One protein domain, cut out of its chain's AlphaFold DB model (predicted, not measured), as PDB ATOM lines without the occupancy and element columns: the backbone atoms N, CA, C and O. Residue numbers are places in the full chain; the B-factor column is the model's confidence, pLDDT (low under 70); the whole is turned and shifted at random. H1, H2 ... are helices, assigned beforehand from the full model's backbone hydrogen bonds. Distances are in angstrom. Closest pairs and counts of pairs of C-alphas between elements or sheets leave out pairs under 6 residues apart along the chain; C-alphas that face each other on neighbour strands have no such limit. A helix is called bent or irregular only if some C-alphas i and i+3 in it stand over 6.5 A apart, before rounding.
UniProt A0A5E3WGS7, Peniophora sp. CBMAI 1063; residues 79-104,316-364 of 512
ATOM      1  N   SER A  79     -26.248 -20.768 -34.149       77.06
ATOM      2  CA  SER A  79     -26.452 -21.799 -33.117       77.06
ATOM      3  C   SER A  79     -26.280 -21.273 -31.694       77.06
ATOM      4  O   SER A  79     -26.497 -22.015 -30.746       77.06
ATOM      5  N   ASP A  80     -25.873 -20.017 -31.544       90.38
ATOM      6  CA  ASP A  80     -25.683 -19.387 -30.247       90.38
ATOM      7  C   ASP A  80     -26.879 -18.489 -29.911       90.38
ATOM      8  O   ASP A  80     -27.297 -17.642 -30.705       90.38
ATOM      9  N   ARG A  81     -27.459 -18.706 -28.729       92.00
ATOM     10  CA  ARG A  81     -28.649 -17.994 -28.256       92.00
ATOM     11  C   ARG A  81     -28.398 -16.495 -28.084       92.00
ATOM     12  O   ARG A  81     -29.267 -15.691 -28.439       92.00
ATOM     13  N   ASP A  82     -27.249 -16.130 -27.525       92.38
ATOM     14  CA  ASP A  82     -26.901 -14.733 -27.266       92.38
ATOM     15  C   ASP A  82     -26.676 -14.011 -28.595       92.38
ATOM     16  O   ASP A  82     -27.204 -12.918 -28.804       92.38
ATOM     17  N   GLN A  83     -26.022 -14.680 -29.547       93.56
ATOM     18  CA  GLN A  83     -25.896 -14.208 -30.919       93.56
ATOM     19  C   GLN A  83     -27.268 -14.011 -31.580       93.56
ATOM     20  O   GLN A  83     -27.531 -12.930 -32.096       93.56
ATOM     21  N   LEU A  84     -28.175 -14.997 -31.535       94.62
ATOM     22  CA  LEU A  84     -29.535 -14.867 -32.089       94.62
ATOM     23  C   LEU A  84     -30.287 -13.663 -31.503       94.62
ATOM     24  O   LEU A  84     -30.917 -12.900 -32.239       94.62
ATOM     25  N   SER A  85     -30.201 -13.481 -30.186       94.06
ATOM     26  CA  SER A  85     -30.859 -12.381 -29.476       94.06
ATOM     27  C   SER A  85     -30.247 -11.026 -29.844       94.06
ATOM     28  O   SER A  85     -30.980 -10.071 -30.097       94.06
ATOM     29  N   GLY A  86     -28.917 -10.951 -29.948       94.88
ATOM     30  CA  GLY A  86     -28.194  -9.759 -30.389       94.88
ATOM     31  C   GLY A  86     -28.510  -9.376 -31.836       94.88
ATOM     32  O   GLY A  86     -28.720  -8.200 -32.127       94.88
ATOM     33  N   LEU A  87     -28.631 -10.358 -32.733       96.12
ATOM     34  CA  LEU A  87     -29.031 -10.132 -34.123       96.12
ATOM     35  C   LEU A  87     -30.470  -9.610 -34.230       96.12
ATOM     36  O   LEU A  87     -30.722  -8.651 -34.956       96.12
ATOM     37  N   LEU A  88     -31.408 -10.186 -33.473       96.00
ATOM     38  CA  LEU A  88     -32.787  -9.695 -33.394       96.00
ATOM     39  C   LEU A  88     -32.857  -8.265 -32.839       96.00
ATOM     40  O   LEU A  88     -33.561  -7.420 -33.395       96.00
ATOM     41  N   ALA A  89     -32.077  -7.963 -31.798       95.31
ATOM     42  CA  ALA A  89     -31.957  -6.611 -31.261       95.31
ATOM     43  C   ALA A  89     -31.376  -5.627 -32.292       95.31
ATOM     44  O   ALA A  89     -31.901  -4.525 -32.438       95.31
ATOM     45  N   ALA A  90     -30.358  -6.031 -33.063       95.62
ATOM     46  CA  ALA A  90     -29.786  -5.209 -34.130       95.62
ATOM     47  C   ALA A  90     -30.815  -4.861 -35.222       95.62
ATOM     48  O   ALA A  90     -30.781  -3.757 -35.763       95.62
ATOM     49  N   MET A  91     -31.770  -5.761 -35.491       96.69
ATOM     50  CA  MET A  91     -32.894  -5.533 -36.408       96.69
ATOM     51  C   MET A  91     -34.028  -4.677 -35.810       96.69
ATOM     52  O   MET A  91     -35.023  -4.437 -36.489       96.69
ATOM     53  N   GLY A  92     -33.909  -4.219 -34.557       93.81
ATOM     54  CA  GLY A  92     -34.944  -3.444 -33.864       93.81
ATOM     55  C   GLY A  92     -36.029  -4.295 -33.197       93.81
ATOM     56  O   GLY A  92     -37.044  -3.756 -32.763       93.81
ATOM     57  N   ALA A  93     -35.831  -5.611 -33.086       94.12
ATOM     58  CA  ALA A  93     -36.764  -6.543 -32.455       94.12
ATOM     59  C   ALA A  93     -36.124  -7.238 -31.237       94.12
ATOM     60  O   ALA A  93     -35.965  -8.462 -31.246       94.12
ATOM     61  N   PRO A  94     -35.717  -6.491 -30.190       92.69
ATOM     62  CA  PRO A  94     -35.051  -7.078 -29.035       92.69
ATOM     63  C   PRO A  94     -35.951  -8.114 -28.361       92.69
ATOM     64  O   PRO A  94     -37.148  -7.897 -28.160       92.69
ATOM     65  N   VAL A  95     -35.357  -9.245 -27.992       87.94
ATOM     66  CA  VAL A  95     -36.024 -10.265 -27.186       87.94
ATOM     67  C   VAL A  95     -35.558 -10.104 -25.743       87.94
ATOM     68  O   VAL A  95     -34.367  -9.918 -25.500       87.94
ATOM     69  N   ALA A  96     -36.488 -10.147 -24.791       83.44
ATOM     70  CA  ALA A  96     -36.164 -10.013 -23.376       83.44
ATOM     71  C   ALA A  96     -35.177 -11.111 -22.937       83.44
ATOM     72  O   ALA A  96     -35.334 -12.274 -23.313       83.44
ATOM     73  N   GLY A  97     -34.141 -10.748 -22.174       79.31
ATOM     74  CA  GLY A  97     -33.059 -11.675 -21.805       79.31
ATOM     75  C   GLY A  97     -33.521 -12.862 -20.948       79.31
ATOM     76  O   GLY A  97     -32.917 -13.933 -20.991       79.31
ATOM     77  N   ASP A  98     -34.626 -12.690 -20.227       75.75
ATOM     78  CA  ASP A  98     -35.311 -13.689 -19.404       75.75
ATOM     79  C   ASP A  98     -36.264 -14.605 -20.194       75.75
ATOM     80  O   ASP A  98     -36.830 -15.548 -19.631       75.75
ATOM     81  N   THR A  99     -36.419 -14.393 -21.507       80.06
ATOM     82  CA  THR A  99     -37.269 -15.248 -22.338       80.06
ATOM     83  C   THR A  99     -36.840 -16.713 -22.228       80.06
ATOM     84  O   THR A  99     -35.654 -17.024 -22.319       80.06
ATOM     85  N   LYS A 100     -37.779 -17.659 -22.109       81.81
ATOM     86  CA  LYS A 100     -37.453 -19.099 -22.214       81.81
ATOM     87  C   LYS A 100     -37.795 -19.683 -23.582       81.81
ATOM     88  O   LYS A 100     -37.923 -20.899 -23.703       81.81
ATOM     89  N   LEU A 101     -37.904 -18.828 -24.609       84.44
ATOM     90  CA  LEU A 101     -37.844 -19.270 -26.003       84.44
ATOM     91  C   LEU A 101     -36.563 -20.070 -26.199       84.44
ATOM     92  O   LEU A 101     -35.492 -19.616 -25.811       84.44
ATOM     93  N   ASP A 102     -36.661 -21.254 -26.776       87.75
ATOM     94  CA  ASP A 102     -35.487 -22.035 -27.131       87.75
ATOM     95  C   ASP A 102     -34.779 -21.430 -28.362       87.75
ATOM     96  O   ASP A 102     -35.245 -20.471 -28.988       87.75
ATOM     97  N   GLU A 103     -33.626 -21.991 -28.728       89.62
ATOM     98  CA  GLU A 103     -32.886 -21.568 -29.926       89.62
ATOM     99  C   GLU A 103     -33.742 -21.669 -31.196       89.62
ATOM    100  O   GLU A 103     -33.602 -20.850 -32.101       89.62
ATOM    101  N   SER A 104     -34.649 -22.649 -31.269       87.00
ATOM    102  CA  SER A 104     -35.512 -22.842 -32.435       87.00
ATOM    103  C   SER A 104     -36.551 -21.724 -32.582       87.00
ATOM    104  O   SER A 104     -36.768 -21.234 -33.693       87.00
ATOM    105  N   GLU A 316     -43.014  -0.699 -37.351       86.94
ATOM    106  CA  GLU A 316     -43.503  -0.912 -35.980       86.94
ATOM    107  C   GLU A 316     -44.423  -2.138 -35.840       86.94
ATOM    108  O   GLU A 316     -44.355  -2.837 -34.833       86.94
ATOM    109  N   ALA A 317     -45.261  -2.430 -36.840       87.81
ATOM    110  CA  ALA A 317     -46.184  -3.562 -36.797       87.81
ATOM    111  C   ALA A 317     -45.430  -4.896 -36.907       87.81
ATOM    112  O   ALA A 317     -45.744  -5.862 -36.209       87.81
ATOM    113  N   GLN A 318     -44.408  -4.950 -37.761       92.31
ATOM    114  CA  GLN A 318     -43.495  -6.080 -37.898       92.31
ATOM    115  C   GLN A 318     -42.700  -6.293 -36.609       92.31
ATOM    116  O   GLN A 318     -42.635  -7.422 -36.120       92.31
ATOM    117  N   ILE A 319     -42.157  -5.222 -36.018       91.94
ATOM    118  CA  ILE A 319     -41.490  -5.275 -34.709       91.94
ATOM    119  C   ILE A 319     -42.466  -5.791 -33.651       91.94
ATOM    120  O   ILE A 319     -42.117  -6.701 -32.900       91.94
ATOM    121  N   GLY A 320     -43.703  -5.290 -33.629       88.12
ATOM    122  CA  GLY A 320     -44.765  -5.759 -32.742       88.12
ATOM    123  C   GLY A 320     -45.001  -7.263 -32.851       88.12
ATOM    124  O   GLY A 320     -44.975  -7.953 -31.838       88.12
ATOM    125  N   LYS A 321     -45.120  -7.798 -34.071       89.12
ATOM    126  CA  LYS A 321     -45.300  -9.243 -34.323       89.12
ATOM    127  C   LYS A 321     -44.085 -10.091 -33.941       89.12
ATOM    128  O   LYS A 321     -44.226 -11.250 -33.567       89.12
ATOM    129  N   LEU A 322     -42.874  -9.553 -34.090       90.69
ATOM    130  CA  LEU A 322     -41.640 -10.262 -33.733       90.69
ATOM    131  C   LEU A 322     -41.409 -10.281 -32.225       90.69
ATOM    132  O   LEU A 322     -40.897 -11.257 -31.673       90.69
ATOM    133  N   THR A 323     -41.770  -9.194 -31.557       87.94
ATOM    134  CA  THR A 323     -41.613  -9.030 -30.112       87.94
ATOM    135  C   THR A 323     -42.781  -9.631 -29.340       87.94
ATOM    136  O   THR A 323     -42.592 -10.028 -28.190       87.94
ATOM    137  N   SER A 324     -43.952  -9.798 -29.962       82.88
ATOM    138  CA  SER A 324     -45.068 -10.486 -29.333       82.88
ATOM    139  C   SER A 324     -44.773 -11.976 -29.146       82.88
ATOM    140  O   SER A 324     -44.146 -12.661 -29.962       82.88
ATOM    141  N   ASN A 325     -45.189 -12.491 -27.991       74.38
ATOM    142  CA  ASN A 325     -45.190 -13.918 -27.709       74.38
ATOM    143  C   ASN A 325     -46.573 -14.457 -28.089       74.38
ATOM    144  O   ASN A 325     -47.530 -14.338 -27.327       74.38
ATOM    145  N   THR A 326     -46.681 -15.028 -29.289       68.12
ATOM    146  CA  THR A 326     -47.894 -15.729 -29.761       68.12
ATOM    147  C   THR A 326     -48.077 -17.097 -29.090       68.12
ATOM    148  O   THR A 326     -49.148 -17.697 -29.149       68.12
ATOM    149  N   GLY A 327     -47.027 -17.586 -28.429       82.94
ATOM    150  CA  GLY A 327     -46.983 -18.824 -27.663       82.94
ATOM    151  C   GLY A 327     -46.694 -18.577 -26.182       82.94
ATOM    152  O   GLY A 327     -46.497 -17.442 -25.758       82.94
ATOM    153  N   CYS A 328     -46.738 -19.630 -25.364       86.81
ATOM    154  CA  CYS A 328     -46.647 -19.597 -23.901       86.81
ATOM    155  C   CYS A 328     -45.598 -18.590 -23.414       86.81
ATOM    156  O   CYS A 328     -44.453 -18.680 -23.846       86.81
ATOM    157  N   ALA A 329     -45.962 -17.694 -22.490       85.25
ATOM    158  CA  ALA A 329     -45.058 -16.659 -21.968       85.25
ATOM    159  C   ALA A 329     -43.730 -17.229 -21.432       85.25
ATOM    160  O   ALA A 329     -42.708 -16.555 -21.416       85.25
ATOM    161  N   VAL A 330     -43.746 -18.505 -21.031       84.88
ATOM    162  CA  VAL A 330     -42.560 -19.251 -20.622       84.88
ATOM    163  C   VAL A 330     -41.898 -19.928 -21.819       84.88
ATOM    164  O   VAL A 330     -40.845 -19.495 -22.257       84.88
ATOM    165  N   CYS A 331     -42.484 -21.004 -22.347       82.00
ATOM    166  CA  CYS A 331     -41.794 -21.899 -23.283       82.00
ATOM    167  C   CYS A 331     -42.072 -21.637 -24.772       82.00
ATOM    168  O   CYS A 331     -41.591 -22.390 -25.609       82.00
ATOM    169  N   GLY A 332     -42.910 -20.659 -25.123       82.56
ATOM    170  CA  GLY A 332     -43.285 -20.371 -26.512       82.56
ATOM    171  C   GLY A 332     -44.175 -21.415 -27.201       82.56
ATOM    172  O   GLY A 332     -44.600 -21.183 -28.328       82.56
ATOM    173  N   ALA A 333     -44.507 -22.539 -26.553       83.88
ATOM    174  CA  ALA A 333     -45.414 -23.545 -27.116       83.88
ATOM    175  C   ALA A 333     -46.819 -22.970 -27.371       83.88
ATOM    176  O   ALA A 333     -47.230 -22.015 -26.703       83.88
ATOM    177  N   SER A 334     -47.579 -23.574 -28.289       83.19
ATOM    178  CA  SER A 334     -48.964 -23.171 -28.546       83.19
ATOM    179  C   SER A 334     -49.772 -23.145 -27.243       83.19
ATOM    180  O   SER A 334     -49.704 -24.041 -26.397       83.19
ATOM    181  N   GLN A 335     -50.474 -22.038 -27.029       77.94
ATOM    182  CA  GLN A 335     -51.161 -21.761 -25.774       77.94
ATOM    183  C   GLN A 335     -52.579 -22.303 -25.818       77.94
ATOM    184  O   GLN A 335     -53.243 -22.241 -26.849       77.94
ATOM    185  N   THR A 336     -53.081 -22.721 -24.664       73.81
ATOM    186  CA  THR A 336     -54.484 -23.123 -24.520       73.81
ATOM    187  C   THR A 336     -55.247 -22.246 -23.536       73.81
ATOM    188  O   THR A 336     -56.471 -22.227 -23.592       73.81
ATOM    189  N   LYS A 337     -54.565 -21.523 -22.630       89.31
ATOM    190  CA  LYS A 337     -55.228 -20.808 -21.529       89.31
ATOM    191  C   LYS A 337     -54.593 -19.448 -21.246       89.31
ATOM    192  O   LYS A 337     -53.375 -19.350 -21.089       89.31
ATOM    193  N   ALA A 338     -55.424 -18.415 -21.144       92.12
ATOM    194  CA  ALA A 338     -55.041 -17.109 -20.615       92.12
ATOM    195  C   ALA A 338     -55.004 -17.124 -19.079       92.12
ATOM    196  O   ALA A 338     -55.636 -17.965 -18.434       92.12
ATOM    197  N   CYS A 339     -54.258 -16.196 -18.479       93.38
ATOM    198  CA  CYS A 339     -54.361 -15.928 -17.050       93.38
ATOM    199  C   CYS A 339     -55.793 -15.488 -16.722       93.38
ATOM    200  O   CYS A 339     -56.233 -14.449 -17.200       93.38
ATOM    201  N   SER A 340     -56.492 -16.231 -15.864       92.31
ATOM    202  CA  SER A 340     -57.897 -15.969 -15.518       92.31
ATOM    203  C   SER A 340     -58.142 -14.668 -14.748       92.31
ATOM    204  O   SER A 340     -59.289 -14.299 -14.540       92.31
ATOM    205  N   ALA A 341     -57.087 -14.009 -14.258       92.81
ATOM    206  CA  ALA A 341     -57.202 -12.751 -13.527       92.81
ATOM    207  C   ALA A 341     -57.029 -11.541 -14.458       92.81
ATOM    208  O   ALA A 341     -57.915 -10.698 -14.557       92.81
ATOM    209  N   CYS A 342     -55.894 -11.451 -15.161       93.12
ATOM    210  CA  CYS A 342     -55.562 -10.274 -15.970       93.12
ATOM    211  C   CYS A 342     -55.822 -10.448 -17.475       93.12
ATOM    212  O   CYS A 342     -55.912  -9.451 -18.193       93.12
ATOM    213  N   HIS A 343     -55.902 -11.689 -17.969       92.56
ATOM    214  CA  HIS A 343     -55.986 -12.044 -19.393       92.56
ATOM    215  C   HIS A 343     -54.859 -11.482 -20.290       92.56
ATOM    216  O   HIS A 343     -54.970 -11.529 -21.510       92.56
ATOM    217  N   CYS A 344     -53.761 -10.966 -19.721       89.56
ATOM    218  CA  CYS A 344     -52.637 -10.404 -20.491       89.56
ATOM    219  C   CYS A 344     -51.684 -11.479 -21.014       89.56
ATOM    220  O   CYS A 344     -51.258 -11.453 -22.172       89.56
ATOM    221  N   GLU A 345     -51.370 -12.435 -20.137       90.06
ATOM    222  CA  GLU A 345     -50.442 -13.526 -20.409       90.06
ATOM    223  C   GLU A 345     -51.175 -14.830 -20.669       90.06
ATOM    224  O   GLU A 345     -52.253 -15.094 -20.126       90.06
ATOM    225  N   ARG A 346     -50.547 -15.683 -21.473       90.88
ATOM    226  CA  ARG A 346     -51.098 -16.978 -21.856       90.88
ATOM    227  C   ARG A 346     -50.053 -18.073 -21.679       90.88
ATOM    228  O   ARG A 346     -48.854 -17.888 -21.897       90.88
ATOM    229  N   TYR A 347     -50.530 -19.243 -21.275       91.88
ATOM    230  CA  TYR A 347     -49.708 -20.378 -20.883       91.88
ATOM    231  C   TYR A 347     -50.194 -21.652 -21.578       91.88
ATOM    232  O   TYR A 347     -51.384 -21.828 -21.846       91.88
ATOM    233  N   CYS A 348     -49.273 -22.579 -21.850       92.06
ATOM    234  CA  CYS A 348     -49.637 -23.923 -22.312       92.06
ATOM    235  C   CYS A 348     -50.173 -24.813 -21.172       92.06
ATOM    236  O   CYS A 348     -50.807 -25.830 -21.432       92.06
ATOM    237  N   GLY A 349     -49.958 -24.425 -19.907       93.62
ATOM    238  CA  GLY A 349     -50.499 -25.115 -18.739       93.62
ATOM    239  C   GLY A 349     -50.066 -24.509 -17.392       93.62
ATOM    240  O   GLY A 349     -49.235 -23.593 -17.363       93.62
ATOM    241  N   PRO A 350     -50.583 -25.040 -16.263       94.94
ATOM    242  CA  PRO A 350     -50.345 -24.498 -14.919       94.94
ATOM    243  C   PRO A 350     -48.874 -24.500 -14.490       94.94
ATOM    244  O   PRO A 350     -48.451 -23.633 -13.731       94.94
ATOM    245  N   ALA A 351     -48.075 -25.447 -14.994       93.81
ATOM    246  CA  ALA A 351     -46.643 -25.510 -14.706       93.81
ATOM    247  C   ALA A 351     -45.908 -24.255 -15.207       93.81
ATOM    248  O   ALA A 351     -45.140 -23.652 -14.459       93.81
ATOM    249  N   CYS A 352     -46.197 -23.816 -16.437       92.88
ATOM    250  CA  CYS A 352     -45.634 -22.582 -16.983       92.88
ATOM    251  C   CYS A 352     -46.174 -21.347 -16.251       92.88
ATOM    252  O   CYS A 352     -45.395 -20.467 -15.901       92.88
ATOM    253  N   GLN A 353     -47.469 -21.308 -15.928       94.50
ATOM    254  CA  GLN A 353     -48.036 -20.206 -15.143       94.50
ATOM    255  C   GLN A 353     -47.352 -20.068 -13.774       94.50
ATOM    256  O   GLN A 353     -46.935 -18.976 -13.401       94.50
ATOM    257  N   LYS A 354     -47.172 -21.175 -13.042       94.94
ATOM    258  CA  LYS A 354     -46.489 -21.184 -11.739       94.94
ATOM    259  C   LYS A 354     -45.017 -20.789 -11.861       94.94
ATOM    260  O   LYS A 354     -44.506 -20.101 -10.981       94.94
ATOM    261  N   ALA A 355     -44.348 -21.197 -12.940       91.06
ATOM    262  CA  ALA A 355     -42.958 -20.833 -13.202       91.06
ATOM    263  C   ALA A 355     -42.781 -19.334 -13.503       91.06
ATOM    264  O   ALA A 355     -41.796 -18.760 -13.055       91.06
ATOM    265  N   HIS A 356     -43.722 -18.714 -14.225       91.06
ATOM    266  CA  HIS A 356     -43.710 -17.277 -14.545       91.06
ATOM    267  C   HIS A 356     -44.275 -16.398 -13.422       91.06
ATOM    268  O   HIS A 356     -44.094 -15.187 -13.425       91.06
ATOM    269  N   TRP A 357     -44.975 -16.985 -12.445       94.00
ATOM    270  CA  TRP A 357     -45.755 -16.229 -11.464       94.00
ATOM    271  C   TRP A 357     -44.948 -15.169 -10.709       94.00
ATOM    272  O   TRP A 357     -45.482 -14.102 -10.435       94.00
ATOM    273  N   LYS A 358     -43.674 -15.424 -10.386       92.44
ATOM    274  CA  LYS A 358     -42.838 -14.450  -9.663       92.44
ATOM    275  C   LYS A 358     -42.662 -13.137 -10.435       92.44
ATOM    276  O   LYS A 358     -42.744 -12.083  -9.817       92.44
ATOM    277  N   GLU A 359     -42.460 -13.223 -11.746       88.81
ATOM    278  CA  GLU A 359     -42.316 -12.076 -12.651       88.81
ATOM    279  C   GLU A 359     -43.695 -11.470 -12.964       88.81
ATOM    280  O   GLU A 359     -43.916 -10.274 -12.796       88.81
ATOM    281  N   HIS A 360     -44.679 -12.312 -13.292       91.00
ATOM    282  CA  HIS A 360     -46.012 -11.875 -13.710       91.00
ATOM    283  C   HIS A 360     -46.879 -11.268 -12.596       91.00
ATOM    284  O   HIS A 360     -47.780 -10.476 -12.878       91.00
ATOM    285  N   LYS A 361     -46.671 -11.651 -11.329       94.19
ATOM    286  CA  LYS A 361     -47.557 -11.286 -10.208       94.19
ATOM    287  C   LYS A 361     -47.767  -9.777 -10.093       94.19
ATOM    288  O   LYS A 361     -48.894  -9.358  -9.845       94.19
ATOM    289  N   ALA A 362     -46.711  -8.983 -10.276       91.50
ATOM    290  CA  ALA A 362     -46.787  -7.527 -10.183       91.50
ATOM    291  C   ALA A 362     -47.720  -6.947 -11.258       91.50
ATOM    292  O   ALA A 362     -48.679  -6.257 -10.915       91.50
ATOM    293  N   THR A 363     -47.509  -7.304 -12.530       90.38
ATOM    294  CA  THR A 363     -48.389  -6.907 -13.641       90.38
ATOM    295  C   THR A 363     -49.816  -7.419 -13.434       90.38
ATOM    296  O   THR A 363     -50.774  -6.657 -13.551       90.38
ATOM    297  N   CYS A 364     -49.986  -8.687 -13.049       93.56
ATOM    298  CA  CYS A 364     -51.303  -9.286 -12.823       93.56
ATOM    299  C   CYS A 364     -52.106  -8.530 -11.756       93.56
ATOM    300  O   CYS A 364     -53.257  -8.163 -11.984       93.56
TER     301      CYS A 364
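This is residues 79 to 104 and 316 to 364 of the 512 residues of a protein of Peniophora sp. CBMAI 1063 (UniProt A0A5E3WGS7). Three separate helices stand at the corners of a triangle with loop between them: H3 is at one end of the longest axis, H1 is at the other, and H2 is off to one side. No helix packs on another, and the long link from H2 to H3 winds past the middle and makes a small two-stranded turn beside H3, where residues 337 to 338 pair with residues 346 to 347. The printed part has 75 residues, of which 33, under half, are in named elements: three helices in the order H1, H2, H3, with no named strand, so that its class is all helix. The whole is compact, with a radius of gyration of the C-alphas of 13.1 A, and the C-alphas span 35 by 26 by 23 A along their three main axes.

The longest helix by residues is H3, residues 350 to 364. H2, residues 316 to 323, is apart from H3, with no C-alpha of the one within 8 A of the other. H1, residues 81 to 90, is apart from H3 and from H2, with no C-alpha of H1 within 8 A of either. Between H2 and H3, residues 337 to 338 and residues 346 to 347 form a short antiparallel pairing, in stretches too short to be named strands. In H1 and H2, every O i to N i+4 pair is within hydrogen-bond range, while in H3 7 of 11 are.

H3 runs from Pro 350, with its C-alpha at (-50.345, -24.498, -14.919), to Cys 364, with its C-alpha at (-51.303, -9.286, -12.823), and measures 15.4 A from first to last C-alpha. It is irregular: C-alphas 355 and 358 are 7.3 A apart, against about 5 A in a regular helix. H2 runs from Glu 316 to Thr 323 and measures 10.2 A. H1 runs from Arg 81, with its C-alpha at (-28.649, -17.994, -28.256), to Ala 90 and measures 14.1 A.

The two C-alphas farthest apart, those of Ser 79 and Ala 341, are 37.6 A from each other. Residues 105 to 315 are cut out and not printed, and C-alphas 104 and 316 are 23.6 A apart across the cut, which falls in the link from H1 to H2. The link from H2 to H3, residues 324 to 349, is long, with 26 residues. Residues 91 to 104 are a further long stretch with no named element. The mean pLDDT of the printed part is 89.0, and residue 326 is the one printed residue under 70.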